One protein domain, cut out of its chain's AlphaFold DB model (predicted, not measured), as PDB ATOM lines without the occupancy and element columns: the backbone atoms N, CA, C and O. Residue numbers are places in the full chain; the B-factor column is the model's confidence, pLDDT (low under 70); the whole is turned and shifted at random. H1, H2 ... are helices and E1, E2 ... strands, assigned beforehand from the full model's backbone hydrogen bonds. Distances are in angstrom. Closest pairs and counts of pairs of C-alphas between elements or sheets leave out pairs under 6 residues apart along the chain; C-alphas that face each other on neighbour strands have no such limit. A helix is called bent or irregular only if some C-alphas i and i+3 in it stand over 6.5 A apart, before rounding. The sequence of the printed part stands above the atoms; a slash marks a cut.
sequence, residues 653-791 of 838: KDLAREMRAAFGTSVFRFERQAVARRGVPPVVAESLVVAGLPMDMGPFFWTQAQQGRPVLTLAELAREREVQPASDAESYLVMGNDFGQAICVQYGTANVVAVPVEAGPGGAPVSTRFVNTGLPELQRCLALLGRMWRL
ATOM      1  N   LYS A 653      63.751  54.379 109.416       90.94
ATOM      2  CA  LYS A 653      64.431  55.168 108.373       90.94
ATOM      3  C   LYS A 653      65.851  54.678 108.099       90.94
ATOM      4  O   LYS A 653      66.269  54.644 106.942       90.94
ATOM      5  N   ASP A 654      66.597  54.321 109.140       92.56
ATOM      6  CA  ASP A 654      67.943  53.771 108.981       92.56
ATOM      7  C   ASP A 654      67.881  52.359 108.392       92.56
ATOM      8  O   ASP A 654      68.637  52.053 107.472       92.56
ATOM      9  N   LEU A 655      66.891  51.560 108.797       94.31
ATOM     10  CA  LEU A 655      66.617  50.259 108.196       94.31
ATOM     11  C   LEU A 655      66.272  50.383 106.704       94.31
ATOM     12  O   LEU A 655      66.799  49.640 105.881       94.31
ATOM     13  N   ALA A 656      65.467  51.379 106.318       92.69
ATOM     14  CA  ALA A 656      65.194  51.674 104.910       92.69
ATOM     15  C   ALA A 656      66.469  52.002 104.116       92.69
ATOM     16  O   ALA A 656      66.574  51.649 102.937       92.69
ATOM     17  N   ARG A 657      67.440  52.673 104.750       92.00
ATOM     18  CA  ARG A 657      68.747  52.971 104.153       92.00
ATOM     19  C   ARG A 657      69.573  51.697 103.981       92.00
ATOM     20  O   ARG A 657      70.142  51.511 102.910       92.00
ATOM     21  N   GLU A 658      69.601  50.819 104.984       92.19
ATOM     22  CA  GLU A 658      70.279  49.517 104.904       92.19
ATOM     23  C   GLU A 658      69.690  48.633 103.796       92.19
ATOM     24  O   GLU A 658      70.439  48.083 102.987       92.19
ATOM     25  N   MET A 659      68.359  48.562 103.704       91.00
ATOM     26  CA  MET A 659      67.648  47.829 102.654       91.00
ATOM     27  C   MET A 659      67.970  48.374 101.261       91.00
ATOM     28  O   MET A 659      68.292  47.611 100.352       91.00
ATOM     29  N   ARG A 660      67.946  49.702 101.084       88.38
ATOM     30  CA  ARG A 660      68.298  50.341  99.804       88.38
ATOM     31  C   ARG A 660      69.769  50.133  99.441       88.38
ATOM     32  O   ARG A 660      70.074  49.948  98.270       88.38
ATOM     33  N   ALA A 661      70.675  50.141 100.417       84.00
ATOM     34  CA  ALA A 661      72.090  49.872 100.172       84.00
ATOM     35  C   ALA A 661      72.337  48.424  99.716       84.00
ATOM     36  O   ALA A 661      73.223  48.186  98.902       84.00
ATOM     37  N   ALA A 662      71.555  47.464 100.220       84.38
ATOM     38  CA  ALA A 662      71.678  46.055  99.852       84.38
ATOM     39  C   ALA A 662      71.002  45.716  98.509       84.38
ATOM     40  O   ALA A 662      71.565  44.968  97.710       84.38
ATOM     41  N   PHE A 663      69.811  46.267  98.250       83.38
ATOM     42  CA  PHE A 663      68.935  45.834  97.151       83.38
ATOM     43  C   PHE A 663      68.616  46.921  96.112       83.38
ATOM     44  O   PHE A 663      67.925  46.652  95.132       83.38
ATOM     45  N   GLY A 664      69.107  48.149  96.288       86.06
ATOM     46  CA  GLY A 664      68.856  49.252  95.360       86.06
ATOM     47  C   GLY A 664      67.372  49.610  95.260       86.06
ATOM     48  O   GLY A 664      66.711  49.880  96.268       86.06
ATOM     49  N   THR A 665      66.852  49.635  94.032       83.06
ATOM     50  CA  THR A 665      65.434  49.887  93.726       83.06
ATOM     51  C   THR A 665      64.548  48.653  93.916       83.06
ATOM     52  O   THR A 665      63.333  48.806  94.014       83.06
ATOM     53  N   SER A 666      65.123  47.455  94.066       86.94
ATOM     54  CA  SER A 666      64.404  46.179  94.234       86.94
ATOM     55  C   SER A 666      63.864  45.964  95.656       86.94
ATOM     56  O   SER A 666      63.934  44.864  96.205       86.94
ATOM     57  N   VAL A 667      63.324  47.018  96.272       91.88
ATOM     58  CA  VAL A 667      62.696  46.988  97.600       91.88
ATOM     59  C   VAL A 667      61.236  47.402  97.473       91.88
ATOM     60  O   VAL A 667      60.935  48.548  97.136       91.88
ATOM     61  N   PHE A 668      60.334  46.483  97.799       92.50
ATOM     62  CA  PHE A 668      58.902  46.728  97.825       92.50
ATOM     63  C   PHE A 668      58.485  47.402  99.126       92.50
ATOM     64  O   PHE A 668      58.781  46.905 100.211       92.50
ATOM     65  N   ARG A 669      57.755  48.512  99.023       92.69
ATOM     66  CA  ARG A 669      57.140  49.186 100.172       92.69
ATOM     67  C   ARG A 669      55.634  49.077 100.072       92.69
ATOM     68  O   ARG A 669      55.064  49.343  99.016       92.69
ATOM     69  N   PHE A 670      55.009  48.706 101.179       91.38
ATOM     70  CA  PHE A 670      53.564  48.571 101.240       91.38
ATOM     71  C   PHE A 670      52.910  49.933 101.446       91.38
ATOM     72  O   PHE A 670      53.434  50.806 102.141       91.38
ATOM     73  N   GLU A 671      51.728  50.107 100.867       89.94
ATOM     74  CA  GLU A 671      50.890  51.259 101.163       89.94
ATOM     75  C   GLU A 671      50.357  51.176 102.595       89.94
ATOM     76  O   GLU A 671      50.082  50.096 103.120       89.94
ATOM     77  N   ARG A 672      50.142  52.333 103.226       89.75
ATOM     78  CA  ARG A 672      49.642  52.392 104.608       89.75
ATOM     79  C   ARG A 672      48.301  51.666 104.770       89.75
ATOM     80  O   ARG A 672      48.070  51.057 105.806       89.75
ATOM     81  N   GLN A 673      47.449  51.696 103.746       86.69
ATOM     82  CA  GLN A 673      46.166  50.992 103.746       86.69
ATOM     83  C   GLN A 673      46.331  49.467 103.648       86.69
ATOM     84  O   GLN A 673      45.591  48.738 104.302       86.69
ATOM     85  N   ALA A 674      47.334  48.982 102.908       84.50
ATOM     86  CA  ALA A 674      47.601  47.553 102.746       84.50
ATOM     87  C   ALA A 674      48.040  46.868 104.056       84.50
ATOM     88  O   ALA A 674      47.814  45.671 104.235       84.50
ATOM     89  N   VAL A 675      48.627  47.630 104.987       86.75
ATOM     90  CA  VAL A 675      49.074  47.148 106.307       86.75
ATOM     91  C   VAL A 675      48.137  47.534 107.458       86.75
ATOM     92  O   VAL A 675      48.401  47.182 108.603       86.75
ATOM     93  N   ALA A 676      47.028  48.230 107.183       81.94
ATOM     94  CA  ALA A 676      46.085  48.722 108.196       81.94
ATOM     95  C   ALA A 676      45.129  47.640 108.749       81.94
ATOM     96  O   ALA A 676      44.117  47.958 109.378       81.94
ATOM     97  N   ARG A 677      45.418  46.354 108.513       79.50
ATOM     98  CA  ARG A 677      44.598  45.234 108.988       79.50
ATOM     99  C   ARG A 677      44.625  45.157 110.519       79.50
ATOM    100  O   ARG A 677      45.660  45.324 111.162       79.50
ATOM    101  N   ARG A 678      43.472  44.842 111.115       77.06
ATOM    102  CA  ARG A 678      43.353  44.616 112.561       77.06
ATOM    103  C   ARG A 678      44.219  43.421 112.979       77.06
ATOM    104  O   ARG A 678      44.057  42.338 112.432       77.06
ATOM    105  N   GLY A 679      45.101  43.626 113.956       76.50
ATOM    106  CA  GLY A 679      45.990  42.590 114.499       76.50
ATOM    107  C   GLY A 679      47.446  42.684 114.035       76.50
ATOM    108  O   GLY A 679      48.306  42.079 114.668       76.50
ATOM    109  N   VAL A 680      47.754  43.481 113.003       84.44
ATOM    110  CA  VAL A 680      49.143  43.717 112.575       84.44
ATOM    111  C   VAL A 680      49.874  44.543 113.645       84.44
ATOM    112  O   VAL A 680      49.416  45.643 113.968       84.44
ATOM    113  N   PRO A 681      51.003  44.062 114.204       87.38
ATOM    114  CA  PRO A 681      51.771  44.832 115.178       87.38
ATOM    115  C   PRO A 681      52.241  46.182 114.593       87.38
ATOM    116  O   PRO A 681      52.707  46.205 113.450       87.38
ATOM    117  N   PRO A 682      52.203  47.300 115.349       89.31
ATOM    118  CA  PRO A 682      52.592  48.618 114.830       89.31
ATOM    119  C   PRO A 682      54.003  48.655 114.230       89.31
ATOM    120  O   PRO A 682      54.204  49.242 113.170       89.31
ATOM    121  N   VAL A 683      54.954  47.958 114.862       89.94
ATOM    122  CA  VAL A 683      56.343  47.843 114.386       89.94
ATOM    123  C   VAL A 683      56.443  47.145 113.022       89.94
ATOM    124  O   VAL A 683      57.246  47.538 112.180       89.94
ATOM    125  N   VAL A 684      55.587  46.150 112.766       91.88
ATOM    126  CA  VAL A 684      55.528  45.416 111.493       91.88
ATOM    127  C   VAL A 684      54.960  46.322 110.405       91.88
ATOM    128  O   VAL A 684      55.574  46.479 109.352       91.88
ATOM    129  N   ALA A 685      53.830  46.981 110.679       92.31
ATOM    130  CA  ALA A 685      53.197  47.899 109.734       92.31
ATOM    131  C   ALA A 685      54.116  49.078 109.368       92.31
ATOM    132  O   ALA A 685      54.270  49.402 108.190       92.31
ATOM    133  N   GLU A 686      54.765  49.699 110.358       92.88
ATOM    134  CA  GLU A 686      55.706  50.795 110.119       92.88
ATOM    135  C   GLU A 686      56.907  50.329 109.291       92.88
ATOM    136  O   GLU A 686      57.287  50.998 108.325       92.88
ATOM    137  N   SER A 687      57.470  49.158 109.606       93.38
ATOM    138  CA  SER A 687      58.627  48.651 108.874       93.38
ATOM    139  C   SER A 687      58.304  48.303 107.415       93.38
ATOM    140  O   SER A 687      59.088  48.614 106.520       93.38
ATOM    141  N   LEU A 688      57.131  47.729 107.132       93.75
ATOM    142  CA  LEU A 688      56.698  47.418 105.761       93.75
ATOM    143  C   LEU A 688      56.478  48.671 104.900       93.75
ATOM    144  O   LEU A 688      56.768  48.657 103.701       93.75
ATOM    145  N   VAL A 689      55.985  49.756 105.502       94.62
ATOM    146  CA  VAL A 689      55.729  51.026 104.804       94.62
ATOM    147  C   VAL A 689      57.025  51.811 104.586       94.62
ATOM    148  O   VAL A 689      57.247  52.364 103.509       94.62
ATOM    149  N   VAL A 690      57.893  51.879 105.601       95.06
ATOM    150  CA  VAL A 690      59.096  52.726 105.569       95.06
ATOM    151  C   VAL A 690      60.300  51.977 104.996       95.06
ATOM    152  O   VAL A 690      60.919  52.442 104.031       95.06
ATOM    153  N   ALA A 691      60.644  50.826 105.575       94.75
ATOM    154  CA  ALA A 691      61.815  50.053 105.174       94.75
ATOM    155  C   ALA A 691      61.542  49.185 103.943       94.75
ATOM    156  O   ALA A 691      62.334  49.226 103.000       94.75
ATOM    157  N   GLY A 692      60.397  48.501 103.919       94.62
ATOM    158  CA  GLY A 692      60.009  47.586 102.848       94.62
ATOM    159  C   GLY A 692      60.735  46.237 102.895       94.62
ATOM    160  O   GLY A 692      61.558  45.984 103.773       94.62
ATOM    161  N   LEU A 693      60.421  45.357 101.948       95.19
ATOM    162  CA  LEU A 693      61.007  44.020 101.806       95.19
ATOM    163  C   LEU A 693      61.739  43.881 100.465       95.19
ATOM    164  O   LEU A 693      61.373  44.561  99.505       95.19
ATOM    165  N   PRO A 694      62.782  43.040 100.364       93.75
ATOM    166  CA  PRO A 694      63.459  42.832  99.092       93.75
ATOM    167  C   PRO A 694      62.546  42.040  98.157       93.75
ATOM    168  O   PRO A 694      62.031  40.991  98.541       93.75
ATOM    169  N   MET A 695      62.344  42.524  96.930       87.69
ATOM    170  CA  MET A 695      61.498  41.829  95.948       87.69
ATOM    171  C   MET A 695      61.986  40.398  95.704       87.69
ATOM    172  O   MET A 695      61.184  39.466  95.678       87.69
ATOM    173  N   ASP A 696      63.303  40.241  95.586       84.81
ATOM    174  CA  ASP A 696      63.971  38.979  95.306       84.81
ATOM    175  C   ASP A 696      65.310  38.917  96.054       84.81
ATOM    176  O   ASP A 696      66.162  39.801  95.926       84.81
ATOM    177  N   MET A 697      65.473  37.866  96.849       86.69
ATOM    178  CA  MET A 697      66.729  37.416  97.432       86.69
ATOM    179  C   MET A 697      66.796  35.885  97.313       86.69
ATOM    180  O   MET A 697      67.014  35.166  98.287       86.69
ATOM    181  N   GLY A 698      66.550  35.367  96.111       78.88
ATOM    182  CA  GLY A 698      66.600  33.943  95.814       78.88
ATOM    183  C   GLY A 698      67.985  33.329  96.076       78.88
ATOM    184  O   GLY A 698      69.010  33.979  95.835       78.88
ATOM    185  N   PRO A 699      68.052  32.075  96.560       80.81
ATOM    186  CA  PRO A 699      66.937  31.151  96.817       80.81
ATOM    187  C   PRO A 699      66.266  31.299  98.202       80.81
ATOM    188  O   PRO A 699      65.557  30.402  98.647       80.81
ATOM    189  N   PHE A 700      66.519  32.390  98.923       89.38
ATOM    190  CA  PHE A 700      66.190  32.502 100.345       89.38
ATOM    191  C   PHE A 700      64.854  33.163 100.633       89.38
ATOM    192  O   PHE A 700      64.188  32.803 101.597       89.38
ATOM    193  N   PHE A 701      64.499  34.185  99.857       92.88
ATOM    194  CA  PHE A 701      63.317  34.979 100.144       92.88
ATOM    195  C   PHE A 701      62.784  35.677  98.895       92.88
ATOM    196  O   PHE A 701      63.514  36.399  98.219       92.88
ATOM    197  N   TRP A 702      61.485  35.536  98.655       90.25
ATOM    198  CA  TRP A 702      60.724  36.304  97.676       90.25
ATOM    199  C   TRP A 702      59.560  36.992  98.364       90.25
ATOM    200  O   TRP A 702      58.745  36.342  99.023       90.25
ATOM    201  N   THR A 703      59.467  38.310  98.190       91.44
ATOM    202  CA  THR A 703      58.362  39.082  98.761       91.44
ATOM    203  C   THR A 703      57.052  38.681  98.100       91.44
ATOM    204  O   THR A 703      56.933  38.673  96.875       91.44
ATOM    205  N   GLN A 704      56.035  38.410  98.914       81.06
ATOM    206  CA  GLN A 704      54.702  38.076  98.432       81.06
ATOM    207  C   GLN A 704      53.787  39.295  98.545       81.06
ATOM    208  O   GLN A 704      52.882  39.348  99.372       81.06
ATOM    209  N   ALA A 705      54.063  40.303  97.717       77.75
ATOM    210  CA  ALA A 705      53.338  41.565  97.719       77.75
ATOM    211  C   ALA A 705      52.818  41.935  96.331       77.75
ATOM    212  O   ALA A 705      53.453  41.664  95.315       77.75
ATOM    213  N   GLN A 706      51.655  42.580  96.304       74.19
ATOM    214  CA  GLN A 706      51.019  43.097  95.097       74.19
ATOM    215  C   GLN A 706      50.563  44.532  95.376       74.19
ATOM    216  O   GLN A 706      50.048  44.819  96.459       74.19
ATOM    217  N   GLN A 707      50.772  45.444  94.422       74.56
ATOM    218  CA  GLN A 707      50.336  46.835  94.580       74.56
ATOM    219  C   GLN A 707      48.818  46.905  94.799       74.56
ATOM    220  O   GLN A 707      48.055  46.193  94.148       74.56
ATOM    221  N   GLY A 708      48.391  47.742  95.747       75.44
ATOM    222  CA  GLY A 708      46.980  47.953  96.083       75.44
ATOM    223  C   GLY A 708      46.281  46.811  96.835       75.44
ATOM    224  O   GLY A 708      45.096  46.940  97.137       75.44
ATOM    225  N   ARG A 709      46.963  45.703  97.166       82.31
ATOM    226  CA  ARG A 709      46.364  44.584  97.918       82.31
ATOM    227  C   ARG A 709      46.817  44.556  99.380       82.31
ATOM    228  O   ARG A 709      47.980  44.854  99.656       82.31
ATOM    229  N   PRO A 710      45.930  44.186 100.323       85.50
ATOM    230  CA  PRO A 710      46.307  44.016 101.719       85.50
ATOM    231  C   PRO A 710      47.230  42.811 101.915       85.50
ATOM    232  O   PRO A 710      47.213  41.866 101.125       85.50
ATOM    233  N   VAL A 711      48.008  42.835 103.000       88.19
ATOM    234  CA  VAL A 711      48.827  41.686 103.406       88.19
ATOM    235  C   VAL A 711      47.913  40.518 103.797       88.19
ATOM    236  O   VAL A 711      46.994  40.690 104.606       88.19
ATOM    237  N   LEU A 712      48.163  39.347 103.208       91.12
ATOM    238  CA  LEU A 712      47.332  38.153 103.361       91.12
ATOM    239  C   LEU A 712      47.673  37.371 104.633       91.12
ATOM    240  O   LEU A 712      48.839  37.302 105.036       91.12
ATOM    241  N   THR A 713      46.674  36.721 105.230       93.19
ATOM    242  CA  THR A 713      46.923  35.627 106.181       93.19
ATOM    243  C   THR A 713      47.316  34.346 105.445       93.19
ATOM    244  O   THR A 713      47.046  34.187 104.251       93.19
ATOM    245  N   LEU A 714      47.947  33.398 106.142       93.62
ATOM    246  CA  LEU A 714      48.293  32.104 105.550       93.62
ATOM    247  C   LEU A 714      47.035  31.337 105.110       93.62
ATOM    248  O   LEU A 714      47.059  30.679 104.075       93.62
ATOM    249  N   ALA A 715      45.918  31.482 105.830       93.31
ATOM    250  CA  ALA A 715      44.627  30.910 105.443       93.31
ATOM    251  C   ALA A 715      44.062  31.528 104.150       93.31
ATOM    252  O   ALA A 715      43.514  30.820 103.305       93.31
ATOM    253  N   GLU A 716      44.205  32.845 103.974       92.56
ATOM    254  CA  GLU A 716      43.835  33.530 102.731       92.56
ATOM    255  C   GLU A 716      44.711  33.068 101.565       92.56
ATOM    256  O   GLU A 716      44.182  32.752 100.500       92.56
ATOM    257  N   LEU A 717      46.024  32.941 101.782       92.69
ATOM    258  CA  LEU A 717      46.944  32.420 100.775       92.69
ATOM    259  C   LEU A 717      46.645  30.959 100.399       92.69
ATOM    260  O   LEU A 717      46.674  30.608  99.222       92.69
ATOM    261  N   ALA A 718      46.351  30.101 101.376       92.12
ATOM    262  CA  ALA A 718      45.980  28.710 101.126       92.12
ATOM    263  C   ALA A 718      44.723  28.620 100.248       92.12
ATOM    264  O   ALA A 718      44.691  27.860  99.283       92.12
ATOM    265  N   ARG A 719      43.730  29.479 100.516       93.19
ATOM    266  CA  ARG A 719      42.509  29.586  99.710       93.19
ATOM    267  C   ARG A 719      42.788  30.042  98.280       93.19
ATOM    268  O   ARG A 719      42.192  29.501  97.360       93.19
ATOM    269  N   GLU A 720      43.695  31.003  98.085       90.69
ATOM    270  CA  GLU A 720      44.126  31.436  96.744       90.69
ATOM    271  C   GLU A 720      44.854  30.337  95.966       90.69
ATOM    272  O   GLU A 720      44.783  30.306  94.741       90.69
ATOM    273  N   ARG A 721      45.564  29.447  96.667       87.12
ATOM    274  CA  ARG A 721      46.267  28.300  96.074       87.12
ATOM    275  C   ARG A 721      45.411  27.038  95.981       87.12
ATOM    276  O   ARG A 721      45.933  26.009  95.571       87.12
ATOM    277  N   GLU A 722      44.139  27.114  96.372       92.12
ATOM    278  CA  GLU A 722      43.203  25.984  96.391       92.12
ATOM    279  C   GLU A 722      43.706  24.780  97.218       92.12
ATOM    280  O   GLU A 722      43.405  23.628  96.913       92.12
ATOM    281  N   VAL A 723      44.454  25.042  98.299       90.62
ATOM    282  CA  VAL A 723      44.956  24.016  99.232       90.62
ATOM    283  C   VAL A 723      44.283  24.123 100.599       90.62
ATOM    284  O   VAL A 723      43.830  25.195 101.008       90.62
ATOM    285  N   GLN A 724      44.215  23.005 101.328       91.12
ATOM    286  CA  GLN A 724      43.602  22.971 102.655       91.12
ATOM    287  C   GLN A 724      44.491  23.701 103.685       91.12
ATOM    288  O   GLN A 724      45.627  23.271 103.904       91.12
ATOM    289  N   PRO A 725      44.003  24.775 104.345       90.94
ATOM    290  CA  PRO A 725      44.755  25.463 105.390       90.94
ATOM    291  C   PRO A 725      44.779  24.658 106.694       90.94
ATOM    292  O   PRO A 725      43.819  23.957 107.025       90.94
ATOM    293  N   ALA A 726      45.856  24.811 107.466       91.88
ATOM    294  CA  ALA A 726      45.923  24.304 108.834       91.88
ATOM    295  C   ALA A 726      44.963  25.070 109.760       91.88
ATOM    296  O   ALA A 726      44.620  26.227 109.504       91.88
ATOM    297  N   SER A 727      44.551  24.445 110.866       90.94
ATOM    298  CA  SER A 727      43.617  25.055 111.825       90.94
ATOM    299  C   SER A 727      44.126  26.355 112.461       90.94
ATOM    300  O   SER A 727      43.322  27.185 112.882       90.94
ATOM    301  N   ASP A 728      45.442  26.566 112.500       92.38
ATOM    302  CA  ASP A 728      46.098  27.759 113.031       92.38
ATOM    303  C   ASP A 728      46.506  28.779 111.950       92.38
ATOM    304  O   ASP A 728      47.071  29.820 112.289       92.38
ATOM    305  N   ALA A 729      46.188  28.546 110.669       92.44
ATOM    306  CA  ALA A 729      46.666  29.352 109.537       92.44
ATOM    307  C   ALA A 729      46.265  30.845 109.592       92.44
ATOM    308  O   ALA A 729      46.975  31.703 109.068       92.44
ATOM    309  N   GLU A 730      45.167  31.202 110.260       92.00
ATOM    310  CA  GLU A 730      44.782  32.612 110.465       92.00
ATOM    311  C   GLU A 730      45.734  33.366 111.413       92.00
ATOM    312  O   GLU A 730      45.718  34.596 111.468       92.00
ATOM    313  N   SER A 731      46.592  32.646 112.143       91.94
ATOM    314  CA  SER A 731      47.550  33.210 113.102       91.94
ATOM    315  C   SER A 731      48.816  33.773 112.447       91.94
ATOM    316  O   SER A 731      49.661  34.338 113.145       91.94
ATOM    317  N   TYR A 732      48.968  33.616 111.129       94.25
ATOM    318  CA  TYR A 732      50.192  33.934 110.398       94.25
ATOM    319  C   TYR A 732      49.921  34.937 109.280       94.25
ATOM    320  O   TYR A 732      49.065  34.719 108.424       94.25
ATOM    321  N   LEU A 733      50.690  36.022 109.269       93.56
ATOM    322  CA  LEU A 733      50.639  37.068 108.255       93.56
ATOM    323  C   LEU A 733      51.790  36.886 107.260       93.56
ATOM    324  O   LEU A 733      52.952  36.921 107.660       93.56
ATOM    325  N   VAL A 734      51.487  36.706 105.976       93.75
ATOM    326  CA  VAL A 734      52.476  36.326 104.957       93.75
ATOM    327  C   VAL A 734      53.304  37.533 104.518       93.75
ATOM    328  O   VAL A 734      52.766  38.517 104.018       93.75
ATOM    329  N   MET A 735      54.626  37.446 104.671       93.75
ATOM    330  CA  MET A 735      55.581  38.454 104.187       93.75
ATOM    331  C   MET A 735      56.190  38.050 102.841       93.75
ATOM    332  O   MET A 735      56.450  38.883 101.971       93.75
ATOM    333  N   GLY A 736      56.435  36.753 102.673       93.75
ATOM    334  CA  GLY A 736      57.121  36.198 101.520       93.75
ATOM    335  C   GLY A 736      57.136  34.679 101.542       93.75
ATOM    336  O   GLY A 736      56.367  34.046 102.260       93.75
ATOM    337  N   ASN A 737      58.028  34.093 100.758       92.38
ATOM    338  CA  ASN A 737      58.284  32.658 100.743       92.38
ATOM    339  C   ASN A 737      59.767  32.387 100.490       92.38
ATOM    340  O   ASN A 737      60.457  33.233  99.928       92.38
ATOM    341  N   ASP A 738      60.238  31.207 100.871       91.50
ATOM    342  CA  ASP A 738      61.595  30.722 100.601       91.50
ATOM    343  C   ASP A 738      61.586  29.582  99.568       91.50
ATOM    344  O   ASP A 738      62.375  28.643  99.651       91.50
ATOM    345  N   PHE A 739      60.666  29.657  98.594       87.56
ATOM    346  CA  PHE A 739      60.316  28.614  97.621       87.56
ATOM    347  C   PHE A 739      59.621  27.390  98.236       87.56
ATOM    348  O   PHE A 739      58.617  26.938  97.689       87.56
ATOM    349  N   GLY A 740      60.068  26.895  99.392       86.44
ATOM    350  CA  GLY A 740      59.457  25.760 100.084       86.44
ATOM    351  C   GLY A 740      58.252  26.133 100.949       86.44
ATOM    352  O   GLY A 740      57.169  25.569 100.788       86.44
ATOM    353  N   GLN A 741      58.432  27.088 101.854       92.00
ATOM    354  CA  GLN A 741      57.492  27.500 102.893       92.00
ATOM    355  C   GLN A 741      57.122  28.986 102.759       92.00
ATOM    356  O   GLN A 741      57.814  29.783 102.121       92.00
ATOM    357  N   ALA A 742      55.996  29.376 103.355       94.69
ATOM    358  CA  ALA A 742      55.648  30.783 103.512       94.69
ATOM    359  C   ALA A 742      56.406  31.365 104.710       94.69
ATOM    360  O   ALA A 742      56.429  30.773 105.787       94.69
ATOM    361  N   ILE A 743      57.008  32.536 104.527       97.19
ATOM    362  CA  ILE A 743      57.672  33.290 105.587       97.19
ATOM    363  C   ILE A 743      56.663  34.279 106.156       97.19
ATOM    364  O   ILE A 743      56.216  35.204 105.467       97.19
ATOM    365  N   CYS A 744      56.303  34.073 107.417       96.19
ATOM    366  CA  CYS A 744      55.171  34.722 108.053       96.19
ATOM    367  C   CYS A 744      55.554  35.404 109.363       96.19
ATOM    368  O   CYS A 744      56.399  34.915 110.105       96.19
ATOM    369  N   VAL A 745      54.864  36.494 109.694       95.94
ATOM    370  CA  VAL A 745      54.845  37.054 111.050       95.94
ATOM    371  C   VAL A 745      53.725  36.378 111.837       95.94
ATOM    372  O   VAL A 745      52.573  36.388 111.405       95.94
ATOM    373  N   GLN A 746      54.048  35.807 112.993       94.38
ATOM    374  CA  GLN A 746      53.078  35.180 113.889       94.38
ATOM    375  C   GLN A 746      52.376  36.233 114.762       94.38
ATOM    376  O   GLN A 746      53.024  37.085 115.380       94.38
ATOM    377  N   TYR A 747      51.047  36.172 114.858       89.69
ATOM    378  CA  TYR A 747      50.294  37.025 115.777       89.69
ATOM    379  C   TYR A 747      50.615  36.716 117.247       89.69
ATOM    380  O   TYR A 747      50.917  35.589 117.629       89.69
ATOM    381  N   GLY A 748      50.545  37.747 118.092       86.25
ATOM    382  CA  GLY A 748      50.837  37.657 119.525       86.25
ATOM    383  C   GLY A 748      52.325  37.781 119.855       86.25
ATOM    384  O   GLY A 748      52.679  38.601 120.697       86.25
ATOM    385  N   THR A 749      53.195  37.033 119.169       90.00
ATOM    386  CA  THR A 749      54.653  37.071 119.401       90.00
ATOM    387  C   THR A 749      55.383  38.067 118.502       90.00
ATOM    388  O   THR A 749      56.431  38.566 118.891       90.00
ATOM    389  N   ALA A 750      54.837  38.364 117.315       92.88
ATOM    390  CA  ALA A 750      55.498  39.112 116.241       92.88
ATOM    391  C   ALA A 750      56.798  38.468 115.709       92.88
ATOM    392  O   ALA A 750      57.494  39.085 114.899       92.88
ATOM    393  N   ASN A 751      57.081  37.220 116.100       96.56
ATOM    394  CA  ASN A 751      58.190  36.438 115.569       96.56
ATOM    395  C   ASN A 751      57.967  36.142 114.086       96.56
ATOM    396  O   ASN A 751      56.833  35.957 113.635       96.56
ATOM    397  N   VAL A 752      59.063  36.023 113.346       98.00
ATOM    398  CA  VAL A 752      59.042  35.549 111.968       98.00
ATOM    399  C   VAL A 752      59.307  34.050 111.945       98.00
ATOM    400  O   VAL A 752      60.295  33.572 112.507       98.00
ATOM    401  N   VAL A 753      58.426  33.312 111.280       97.81
ATOM    402  CA  VAL A 753      58.446  31.851 111.184       97.81
ATOM    403  C   VAL A 753      58.221  31.405 109.741       97.81
ATOM    404  O   VAL A 753      57.481  32.044 108.994       97.81
ATOM    405  N   ALA A 754      58.852  30.304 109.348       96.88
ATOM    406  CA  ALA A 754      58.584  29.617 108.095       96.88
ATOM    407  C   ALA A 754      57.529  28.530 108.348       96.88
ATOM    408  O   ALA A 754      57.668  27.717 109.270       96.88
ATOM    409  N   VAL A 755      56.447  28.567 107.570       94.88
ATOM    410  CA  VAL A 755      55.253  27.735 107.759       94.88
ATOM    411  C   VAL A 755      54.835  27.126 106.417       94.88
ATOM    412  O   VAL A 755      54.728  27.852 105.423       94.88
ATOM    413  N   PRO A 756      54.591  25.807 106.339       91.88
ATOM    414  CA  PRO A 756      53.959  25.199 105.171       91.88
ATOM    415  C   PRO A 756      52.586  25.819 104.892       91.88
ATOM    416  O   PRO A 756      51.815  26.072 105.812       91.88
ATOM    417  N   VAL A 757      52.272  26.069 103.618       89.62
ATOM    418  CA  VAL A 757      50.955  26.616 103.237       89.62
ATOM    419  C   VAL A 757      49.862  25.548 103.328       89.62
ATOM    420  O   VAL A 757      48.728  25.855 103.685       89.62
ATOM    421  N   GLU A 758      50.208  24.303 103.004       88.06
ATOM    422  CA  GLU A 758      49.312  23.152 103.087       88.06
ATOM    423  C   GLU A 758      49.339  22.544 104.494       88.06
ATOM    424  O   GLU A 758      50.397  22.442 105.124       88.06
ATOM    425  N   ALA A 759      48.165  22.151 104.987       87.44
ATOM    426  CA  ALA A 759      48.024  21.506 106.282       87.44
ATOM    427  C   ALA A 759      48.658  20.109 106.326       87.44
ATOM    428  O   ALA A 759      48.770  19.410 105.320       87.44
ATOM    429  N   GLY A 760      48.995  19.659 107.535       85.25
ATOM    430  CA  GLY A 760      49.350  18.266 107.773       85.25
ATOM    431  C   GLY A 760      48.140  17.331 107.624       85.25
ATOM    432  O   GLY A 760      47.000  17.789 107.473       85.25
ATOM    433  N   PRO A 761      48.358  16.007 107.717       81.00
ATOM    434  CA  PRO A 761      47.288  15.017 107.628       81.00
ATOM    435  C   PRO A 761      46.103  15.363 108.541       81.00
ATOM    436  O   PRO A 761      46.274  15.609 109.734       81.00
ATOM    437  N   GLY A 762      44.895  15.401 107.973       79.19
ATOM    438  CA  GLY A 762      43.670  15.728 108.711       79.19
ATOM    439  C   GLY A 762      43.482  17.214 109.051       79.19
ATOM    440  O   GLY A 762      42.661  17.525 109.909       79.19
ATOM    441  N   GLY A 763      44.215  18.132 108.409       82.25
ATOM    442  CA  GLY A 763      44.107  19.575 108.669       82.25
ATOM    443  C   GLY A 763      44.915  20.052 109.882       82.25
ATOM    444  O   GLY A 763      44.711  21.170 110.362       82.25
ATOM    445  N   ALA A 764      45.808  19.205 110.403       86.38
ATOM    446  CA  ALA A 764      46.606  19.504 111.584       86.38
ATOM    447  C   ALA A 764      47.686  20.572 111.299       86.38
ATOM    448  O   ALA A 764      48.253  20.590 110.200       86.38
ATOM    449  N   PRO A 765      48.019  21.427 112.286       87.75
ATOM    450  CA  PRO A 765      49.177  22.312 112.214       87.75
ATOM    451  C   PRO A 765      50.470  21.535 111.962       87.75
ATOM    452  O   PRO A 765      50.709  20.489 112.569       87.75
ATOM    453  N   VAL A 766      51.314  22.063 111.076       83.25
ATOM    454  CA  VAL A 766      52.646  21.510 110.795       83.25
ATOM    455  C   VAL A 766      53.685  22.275 111.606       83.25
ATOM    456  O   VAL A 766      53.522  23.464 111.872       83.25
ATOM    457  N   SER A 767      54.765  21.593 111.999       84.44
ATOM    458  CA  SER A 767      55.870  22.217 112.729       84.44
ATOM    459  C   SER A 767      56.388  23.453 111.989       84.44
ATOM    460  O   SER A 767      56.738  23.385 110.807       84.44
ATOM    461  N   THR A 768      56.423  24.580 112.696       92.50
ATOM    462  CA  THR A 768      56.938  25.847 112.177       92.50
ATOM    463  C   THR A 768      58.425  25.956 112.466       92.50
ATOM    464  O   THR A 768      58.921  25.466 113.482       92.50
ATOM    465  N   ARG A 769      59.161  26.613 111.570       95.31
ATOM    466  CA  ARG A 769      60.587  26.862 111.765       95.31
ATOM    467  C   ARG A 769      60.806  28.318 112.142       95.31
ATOM    468  O   ARG A 769      60.401  29.214 111.409       95.31
ATOM    469  N   PHE A 770      61.463  28.561 113.269       98.00
ATOM    470  CA  PHE A 770      61.803  29.919 113.686       98.00
ATOM    471  C   PHE A 770      62.804  30.553 112.711       98.00
ATOM    472  O   PHE A 770      63.799  29.921 112.343       98.00
ATOM    473  N   VAL A 771      62.536  31.794 112.296       98.19
ATOM    474  CA  VAL A 771      63.384  32.560 111.372       98.19
ATOM    475  C   VAL A 771      64.044  33.709 112.125       98.19
ATOM    476  O   VAL A 771      65.260  33.710 112.274       98.19
ATOM    477  N   ASN A 772      63.261  34.654 112.648       98.12
ATOM    478  CA  ASN A 772      63.779  35.827 113.353       98.12
ATOM    479  C   ASN A 772      62.845  36.272 114.481       98.12
ATOM    480  O   ASN A 772      61.644  36.005 114.453       98.12
ATOM    481  N   THR A 773      63.389  37.004 115.451       96.50
ATOM    482  CA  THR A 773      62.635  37.581 116.584       96.50
ATOM    483  C   THR A 773      61.633  38.655 116.169       96.50
ATOM    484  O   THR A 773      60.680  38.922 116.896       96.50
ATOM    485  N   GLY A 774      61.804  39.242 114.986       95.81
ATOM    486  CA  GLY A 774      60.901  40.246 114.451       95.81
ATOM    487  C   GLY A 774      61.158  40.553 112.980       95.81
ATOM    488  O   GLY A 774      62.154  40.133 112.381       95.81
ATOM    489  N   LEU A 775      60.223  41.288 112.373       96.19
ATOM    490  CA  LEU A 775      60.350  41.722 110.983       96.19
ATOM    491  C   LEU A 775      61.551  42.668 110.755       96.19
ATOM    492  O   LEU A 775      62.255  42.460 109.765       96.19
ATOM    493  N   PRO A 776      61.837  43.658 111.633       96.12
ATOM    494  CA  PRO A 776      63.043  44.479 111.510       96.12
ATOM    495  C   PRO A 776      64.329  43.650 111.516       96.12
ATOM    496  O   PRO A 776      65.226  43.895 110.710       96.12
ATOM    497  N   GLU A 777      64.415  42.641 112.378       97.00
ATOM    498  CA  GLU A 777      65.553  41.732 112.475       97.00
ATOM    499  C   GLU A 777      65.692  40.889 111.207       97.00
ATOM    500  O   GLU A 777      66.791  40.830 110.650       97.00
ATOM    501  N   LEU A 778      64.591  40.342 110.667       97.56
ATOM    502  CA  LEU A 778      64.607  39.671 109.362       97.56
ATOM    503  C   LEU A 778      65.123  40.611 108.263       97.56
ATOM    504  O   LEU A 778      65.996  40.224 107.491       97.56
ATOM    505  N   GLN A 779      64.628  41.848 108.187       97.56
ATOM    506  CA  GLN A 779      65.057  42.816 107.171       97.56
ATOM    507  C   GLN A 779      66.556  43.118 107.269       97.56
ATOM    508  O   GLN A 779      67.240  43.159 106.247       97.56
ATOM    509  N   ARG A 780      67.098  43.268 108.483       97.19
ATOM    510  CA  ARG A 780      68.542  43.466 108.689       97.19
ATOM    511  C   ARG A 780      69.349  42.235 108.294       97.19
ATOM    512  O   ARG A 780      70.379  42.385 107.637       97.19
ATOM    513  N   CYS A 781      68.880  41.034 108.638       97.62
ATOM    514  CA  CYS A 781      69.520  39.777 108.249       97.62
ATOM    515  C   CYS A 781      69.498  39.580 106.724       97.62
ATOM    516  O   CYS A 781      70.520  39.237 106.132       97.62
ATOM    517  N   LEU A 782      68.379  39.888 106.059       96.94
ATOM    518  CA  LEU A 782      68.270  39.872 104.598       96.94
ATOM    519  C   LEU A 782      69.153  40.943 103.950       96.94
ATOM    520  O   LEU A 782      69.801  40.659 102.950       96.94
ATOM    521  N   ALA A 783      69.240  42.151 104.512       95.50
ATOM    522  CA  ALA A 783      70.143  43.190 104.018       95.50
ATOM    523  C   ALA A 783      71.618  42.794 104.185       95.50
ATOM    524  O   ALA A 783      72.427  43.045 103.292       95.50
ATOM    525  N   LEU A 784      71.977  42.161 105.308       95.81
ATOM    526  CA  LEU A 784      73.301  41.577 105.527       95.81
ATOM    527  C   LEU A 784      73.601  40.521 104.464       95.81
ATOM    528  O   LEU A 784      74.632  40.610 103.794       95.81
ATOM    529  N   LEU A 785      72.679  39.574 104.274       93.38
ATOM    530  CA  LEU A 785      72.798  38.542 103.259       93.38
ATOM    531  C   LEU A 785      72.933  39.171 101.868       93.38
ATOM    532  O   LEU A 785      73.901  38.881 101.186       93.38
ATOM    533  N   GLY A 786      72.075  40.110 101.468       89.00
ATOM    534  CA  GLY A 786      72.145  40.775 100.162       89.00
ATOM    535  C   GLY A 786      73.487  41.467  99.888       89.00
ATOM    536  O   GLY A 786      74.016  41.367  98.778       89.00
ATOM    537  N   ARG A 787      74.089  42.105 100.905       88.12
ATOM    538  CA  ARG A 787      75.426  42.720 100.794       88.12
ATOM    539  C   ARG A 787      76.543  41.684 100.686       88.12
ATOM    540  O   ARG A 787      77.455  41.854  99.882       88.12
ATOM    541  N   MET A 788      76.496  40.631 101.501       88.25
ATOM    542  CA  MET A 788      77.584  39.652 101.590       88.25
ATOM    543  C   MET A 788      77.493  38.553 100.529       88.25
ATOM    544  O   MET A 788      78.524  38.041 100.098       88.25
ATOM    545  N   TRP A 789      76.288  38.208 100.071       84.44
ATOM    546  CA  TRP A 789      76.005  37.058  99.209       84.44
ATOM    547  C   TRP A 789      76.748  37.115  97.883       84.44
ATOM    548  O   TRP A 789      77.136  36.085  97.348       84.44
ATOM    549  N   ARG A 790      77.001  38.306  97.341       76.44
ATOM    550  CA  ARG A 790      77.744  38.467  96.081       76.44
ATOM    551  C   ARG A 790      79.251  38.249  96.242       76.44
ATOM    552  O   ARG A 790      79.924  37.975  95.255       76.44
ATOM    553  N   LEU A 791      79.777  38.350  97.464       79.69
ATOM    554  CA  LEU A 791      81.213  38.262  97.759       79.69
ATOM    555  C   LEU A 791      81.728  36.819  97.845       79.69
ATOM    556  O   LEU A 791      82.932  36.616  97.941       79.69
TER     557      LEU A 791
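AT A GLANCE: This is residues 653 to 791 of the 838 residues of the protein "Nucleic acid/nucleotide deaminase of polymorphic system toxin" of Streptomyces sp. BK308 (UniProt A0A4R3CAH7). What is the first picture? A small, strongly twisted sheet of five strands, curled like part of a barrel, makes the core; H4 starts on one face and runs off past it with H1 along its side and H2 at its beginning, while short H3 stands up from the opposite face. The link between E4 and E5, residues 756 to 768, reaches to the far end from H1. What is it built of? The printed part has 139 residues, with four named helices and five named strands in the order H1 H2 E1 H3 E2 E3 E4 E5 H4, the sheet running E1 E2 E3 E4 E5, all antiparallel. The class is mixed, helices and strands, with under half of the residues in named elements; the whole is compact, with a radius of gyration of the C-alphas of 14.5 A and spans of 45 by 34 by 25 A.

HOW THE PARTS SIT: How do the helices meet? H1, residues 653 to 663, touches H4, residues 775 to 791, the same way at a shallow tilt of 32 degrees, only just short of steep; their closest C-alphas, of Ala 662 and Arg 787, are 5.1 A apart. H2, residues 682 to 690, touches residues 775 to 776 of H4 alone, the closest C-alphas being those of Val 684 and Leu 775, 6.1 A. How is the sheet paired? Edge strand E1, residues 701 to 703, has N 702 2.8 A from O 737 of E2, residues 732 to 737. A meander follows, each strand the antiparallel neighbour of the one before: E2, E3 at 742 to 746, E4 at 752 to 755 and E5 at 769 to 772, with N 743 and O 736 at 2.8 A, N 744 and O 753 at 2.8 A, and N 754 and O 769 at 2.8 A. What is on it? H3, residues 714 to 720, lies over E3 at a height over the sheet of 10.8 A, and H4 is on the opposite face at 7.9 A. Every O i to N i+4 pair is within hydrogen-bond range in H1, H2 and H3, and 11 of 13 in H4.

IN THESE COORDINATES: Where does H1 begin? C-alpha 653 is at (64.431, 55.168, 108.373), and H1 is 15.3 A long. Where does H4 end? C-alpha 791 is at (81.213, 38.262, 97.759); H4 is 24.9 A long and only just irregular, with C-alphas 787 and 790 6.8 A apart.

THE WHOLE: How far does it reach? The C-alphas of Ala 661 and Gly 762, the two farthest apart, are 45.2 A apart. Which links are long? Those from H1 to H2, H3 to E2 and E4 to E5 are long; the printed part has no cut, and no printed residue is under 70 in pLDDT.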